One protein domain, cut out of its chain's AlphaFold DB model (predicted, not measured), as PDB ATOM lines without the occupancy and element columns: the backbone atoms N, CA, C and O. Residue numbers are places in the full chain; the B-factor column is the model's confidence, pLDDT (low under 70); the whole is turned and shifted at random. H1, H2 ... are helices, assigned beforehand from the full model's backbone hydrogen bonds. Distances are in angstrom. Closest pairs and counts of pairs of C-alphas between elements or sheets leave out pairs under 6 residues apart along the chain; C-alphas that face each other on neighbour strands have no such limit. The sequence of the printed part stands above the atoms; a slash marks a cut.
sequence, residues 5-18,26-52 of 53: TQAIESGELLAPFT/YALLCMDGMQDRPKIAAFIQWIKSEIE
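What this domain is: This is residues 5 to 18 and 26 to 52 of the 53 residues of an uncharacterized protein of Vibrio ishigakensis (UniProt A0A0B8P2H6). Two separate pieces share a long rod: a short helix, H1, with a tail of residues 11 to 18 stands free at one end, and at the other residues 26 to 37 run out and turn, and the longer helix H2 folds back. The printed part has 41 residues, with H1 before H2 and no named strand. The class is all helix, with 20 of the 41 residues in named elements. The whole is extended, with a radius of gyration of the C-alphas of 16.7 A and spans of 48 by 19 by 16 A.

Where its parts are: H1 is residues 5 to 10, from C-alpha 5 at (107.265, 153.356, 128.250). H2 is residues 38 to 51, 20.2 A long, ending at C-alpha 51 at (104.350, 138.958, 104.961).

How they stand to each other: H1 and H2 are apart. In both helices every O i to N i+4 pair is within hydrogen-bond range.

The domain as a whole: The C-alphas of Thr 5 and Gly 33, the two farthest apart, are 48.5 A apart. Residues 19 to 25 are not printed, and C-alphas 18 and 26 are 19.5 A apart across this cut. Residues 7, 13, 16 and 52 have pLDDT under 70.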
ATOM      1  N   THR A   5     106.065 152.662 127.766       71.25
ATOM      2  CA  THR A   5     107.265 153.356 128.250       71.25
ATOM      3  C   THR A   5     108.457 152.420 128.454       71.25
ATOM      4  O   THR A   5     109.542 152.745 127.994       71.25
ATOM      5  N   GLN A   6     108.257 151.238 129.047       72.62
ATOM      6  CA  GLN A   6     109.346 150.271 129.260       72.62
ATOM      7  C   GLN A   6     109.967 149.781 127.953       72.62
ATOM      8  O   GLN A   6     111.183 149.679 127.839       72.62
ATOM      9  N   ALA A   7     109.137 149.503 126.954       69.25
ATOM     10  CA  ALA A   7     109.616 149.023 125.672       69.25
ATOM     11  C   ALA A   7     110.309 150.139 124.865       69.25
ATOM     12  O   ALA A   7     111.355 149.894 124.269       69.25
ATOM     13  N   ILE A   8     109.821 151.385 124.956       70.75
ATOM     14  CA  ILE A   8     110.532 152.562 124.417       70.75
ATOM     15  C   ILE A   8     111.911 152.717 125.078       70.75
ATOM     16  O   ILE A   8     112.899 152.929 124.380       70.75
ATOM     17  N   GLU A   9     111.996 152.593 126.404       78.19
ATOM     18  CA  GLU A   9     113.258 152.704 127.154       78.19
ATOM     19  C   GLU A   9     114.231 151.557 126.850       78.19
ATOM     20  O   GLU A   9     115.442 151.763 126.848       78.19
ATOM     21  N   SER A  10     113.714 150.364 126.550       81.44
ATOM     22  CA  SER A  10     114.522 149.198 126.171       81.44
ATOM     23  C   SER A  10     115.080 149.257 124.742       81.44
ATOM     24  O   SER A  10     115.957 148.469 124.395       81.44
ATOM     25  N   GLY A  11     114.589 150.184 123.909       76.31
ATOM     26  CA  GLY A  11     114.933 150.258 122.486       76.31
ATOM     27  C   GLY A  11     114.273 149.171 121.630       76.31
ATOM     28  O   GLY A  11     114.651 148.995 120.472       76.31
ATOM     29  N   GLU A  12     113.297 148.445 122.176       73.69
ATOM     30  CA  GLU A  12     112.513 147.472 121.425       73.69
ATOM     31  C   GLU A  12     111.608 148.170 120.407       73.69
ATOM     32  O   GLU A  12     110.938 149.170 120.691       73.69
ATOM     33  N   LEU A  13     111.571 147.620 119.195       68.00
ATOM     34  CA  LEU A  13     110.677 148.097 118.155       68.00
ATOM     35  C   LEU A  13     109.254 147.630 118.482       68.00
ATOM     36  O   LEU A  13     108.931 146.451 118.352       68.00
ATOM     37  N   LEU A  14     108.395 148.559 118.895       72.19
ATOM     38  CA  LEU A  14     106.977 148.284 119.094       72.19
ATOM     39  C   LEU A  14     106.137 148.807 117.931       72.19
ATOM     40  O   LEU A  14     106.286 149.954 117.511       72.19
ATOM     41  N   ALA A  15     105.159 148.004 117.513       73.19
ATOM     42  CA  ALA A  15     104.035 148.428 116.684       73.19
ATOM     43  C   ALA A  15     102.757 148.472 117.548       73.19
ATOM     44  O   ALA A  15     101.958 147.539 117.526       73.19
ATOM     45  N   PRO A  16     102.555 149.523 118.368       68.12
ATOM     46  CA  PRO A  16     101.464 149.576 119.347       68.12
ATOM     47  C   PRO A  16     100.078 149.802 118.723       68.12
ATOM     48  O   PRO A  16      99.079 149.833 119.440       68.12
ATOM     49  N   PHE A  17     100.013 149.999 117.406       75.44
ATOM     50  CA  PHE A  17      98.784 150.245 116.669       75.44
ATOM     51  C   PHE A  17      98.493 149.072 115.742       75.44
ATOM     52  O   PHE A  17      99.403 148.507 115.137       75.44
ATOM     53  N   THR A  18      97.213 148.732 115.618       73.94
ATOM     54  CA  THR A  18      96.733 147.761 114.633       73.94
ATOM     55  C   THR A  18      97.158 148.199 113.226       73.94
ATOM     56  O   THR A  18      97.144 149.407 112.956       73.94
ATOM     57  N   TYR A  26     103.745 147.770  97.397       86.06
ATOM     58  CA  TYR A  26     105.149 147.685  97.025       86.06
ATOM     59  C   TYR A  26     105.307 146.640  95.926       86.06
ATOM     60  O   TYR A  26     104.764 145.541  96.019       86.06
ATOM     61  N   ALA A  27     106.050 146.987  94.879       89.44
ATOM     62  CA  ALA A  27     106.394 146.058  93.814       89.44
ATOM     63  C   ALA A  27     107.827 145.562  94.015       89.44
ATOM     64  O   ALA A  27     108.763 146.361  94.078       89.44
ATOM     65  N   LEU A  28     108.000 144.243  94.076       89.94
ATOM     66  CA  LEU A  28     109.311 143.613  93.977       89.94
ATOM     67  C   LEU A  28     109.583 143.300  92.506       89.94
ATOM     68  O   LEU A  28     108.841 142.541  91.886       89.94
ATOM     69  N   LEU A  29     110.633 143.899  91.946       92.06
ATOM     70  CA  LEU A  29     110.954 143.795  90.524       92.06
ATOM     71  C   LEU A  29     112.276 143.052  90.319       92.06
ATOM     72  O   LEU A  29     113.271 143.325  90.991       92.06
ATOM     73  N   CYS A  30     112.302 142.156  89.337       92.31
ATOM     74  CA  CYS A  30     113.519 141.587  88.771       92.31
ATOM     75  C   CYS A  30     113.376 141.498  87.248       92.31
ATOM     76  O   CYS A  30     112.265 141.567  86.723       92.31
ATOM     77  N   MET A  31     114.494 141.364  86.529       94.62
ATOM     78  CA  MET A  31     114.420 141.102  85.089       94.62
ATOM     79  C   MET A  31     113.755 139.748  84.840       94.62
ATOM     80  O   MET A  31     113.885 138.835  85.658       94.62
ATOM     81  N   ASP A  32     113.077 139.617  83.705       92.88
ATOM     82  CA  ASP A  32     112.433 138.362  83.339       92.88
ATOM     83  C   ASP A  32     113.459 137.217  83.220       92.88
ATOM     84  O   ASP A  32     114.596 137.408  82.776       92.88
ATOM     85  N   GLY A  33     113.080 136.041  83.714       92.50
ATOM     86  CA  GLY A  33     113.930 134.864  83.901       92.50
ATOM     87  C   GLY A  33     114.917 134.947  85.075       92.50
ATOM     88  O   GLY A  33     115.533 133.940  85.430       92.50
ATOM     89  N   MET A  34     115.102 136.106  85.721       95.94
ATOM     90  CA  MET A  34     115.953 136.185  86.917       95.94
ATOM     91  C   MET A  34     115.264 135.667  88.175       95.94
ATOM     92  O   MET A  34     115.971 135.300  89.115       95.94
ATOM     93  N   GLN A  35     113.930 135.611  88.196       93.44
ATOM     94  CA  GLN A  35     113.149 135.084  89.316       93.44
ATOM     95  C   GLN A  35     113.552 133.653  89.696       93.44
ATOM     96  O   GLN A  35     113.540 133.311  90.875       93.44
ATOM     97  N   ASP A  36     113.995 132.858  88.719       94.69
ATOM     98  CA  ASP A  36     114.365 131.453  88.908       94.69
ATOM     99  C   ASP A  36     115.811 131.275  89.390       94.69
ATOM    100  O   ASP A  36     116.227 130.176  89.762       94.69
ATOM    101  N   ARG A  37     116.616 132.352  89.414       96.44
ATOM    102  CA  ARG A  37     117.973 132.277  89.967       96.44
ATOM    103  C   ARG A  37     117.876 131.944  91.456       96.44
ATOM    104  O   ARG A  37     117.209 132.687  92.174       96.44
ATOM    105  N   PRO A  38     118.627 130.951  91.971       96.56
ATOM    106  CA  PRO A  38     118.474 130.469  93.347       96.56
ATOM    107  C   PRO A  38     118.499 131.570  94.413       96.56
ATOM    108  O   PRO A  38     117.701 131.559  95.342       96.56
ATOM    109  N   LYS A  39     119.373 132.570  94.248       95.81
ATOM    110  CA  LYS A  39     119.474 133.714  95.165       95.81
ATOM    111  C   LYS A  39     118.211 134.585  95.176       95.81
ATOM    112  O   LYS A  39     117.806 135.052  96.234       95.81
ATOM    113  N   ILE A  40     117.620 134.826  94.008       95.38
ATOM    114  CA  ILE A  40     116.429 135.671  93.865       95.38
ATOM    115  C   ILE A  40     115.193 134.887  94.303       95.38
ATOM    116  O   ILE A  40     114.414 135.400  95.098       95.38
ATOM    117  N   ALA A  41     115.071 133.625  93.887       95.62
ATOM    118  CA  ALA A  41     114.008 132.730  94.329       95.62
ATOM    119  C   ALA A  41     113.965 132.603  95.862       95.62
ATOM    120  O   ALA A  41     112.904 132.756  96.462       95.62
ATOM    121  N   ALA A  42     115.122 132.397  96.504       96.00
ATOM    122  CA  ALA A  42     115.225 132.324  97.961       96.00
ATOM    123  C   ALA A  42     114.807 133.636  98.642       96.00
ATOM    124  O   ALA A  42     114.092 133.608  99.637       96.00
ATOM    125  N   PHE A  43     115.205 134.784  98.088       94.94
ATOM    126  CA  PHE A  43     114.815 136.089  98.621       94.94
ATOM    127  C   PHE A  43     113.308 136.349  98.495       94.94
ATOM    128  O   PHE A  43     112.686 136.815  99.444       94.94
ATOM    129  N   ILE A  44     112.706 136.004  97.352       93.31
ATOM    130  CA  ILE A  44     111.256 136.117  97.135       93.31
ATOM    131  C   ILE A  44     110.495 135.213  98.114       93.31
ATOM    132  O   ILE A  44     109.504 135.646  98.695       93.31
ATOM    133  N   GLN A  45     110.950 133.971  98.299       93.75
ATOM    134  CA  GLN A  45     110.372 133.026  99.263       93.75
ATOM    135  C   GLN A  45     110.453 133.563 100.694       93.75
ATOM    136  O   GLN A  45     109.451 133.560 101.403       93.75
ATOM    137  N   TRP A  46     111.614 134.087 101.087       94.44
ATOM    138  CA  TRP A  46     111.796 134.694 102.401       94.44
ATOM    139  C   TRP A  46     110.862 135.895 102.614       94.44
ATOM    140  O   TRP A  46     110.137 135.924 103.603       94.44
ATOM    141  N   ILE A  47     110.770 136.830 101.658       92.50
ATOM    142  CA  ILE A  47     109.838 137.967 101.768       92.50
ATOM    143  C   ILE A  47     108.394 137.495 101.949       92.50
ATOM    144  O   ILE A  47     107.675 138.048 102.774       92.50
ATOM    145  N   LYS A  48     107.957 136.472 101.206       90.69
ATOM    146  CA  LYS A  48     106.602 135.926 101.363       90.69
ATOM    147  C   LYS A  48     106.370 135.388 102.776       90.69
ATOM    148  O   LYS A  48     105.330 135.684 103.349       90.69
ATOM    149  N   SER A  49     107.352 134.693 103.357       92.12
ATOM    150  CA  SER A  49     107.244 134.189 104.733       92.12
ATOM    151  C   SER A  49     107.188 135.284 105.802       92.12
ATOM    152  O   SER A  49     106.614 135.056 106.857       92.12
ATOM    153  N   GLU A  50     107.741 136.471 105.533       86.94
ATOM    154  CA  GLU A  50     107.661 137.616 106.455       86.94
ATOM    155  C   GLU A  50     106.318 138.363 106.356       86.94
ATOM    156  O   GLU A  50     105.938 139.073 107.283       86.94
ATOM    157  N   ILE A  51     105.608 138.238 105.225       83.00
ATOM    158  CA  ILE A  51     104.350 138.958 104.961       83.00
ATOM    159  C   ILE A  51     103.118 138.097 105.290       83.00
ATOM    160  O   ILE A  51     102.088 138.646 105.672       83.00
ATOM    161  N   GLU A  52     103.200 136.768 105.169       66.88
ATOM    162  CA  GLU A  52     102.121 135.825 105.517       66.88
ATOM    163  C   GLU A  52     102.024 135.558 107.039       66.88
ATOM    164  O   GLU A  52     102.036 134.404 107.472       66.88
TER     165      GLU A  52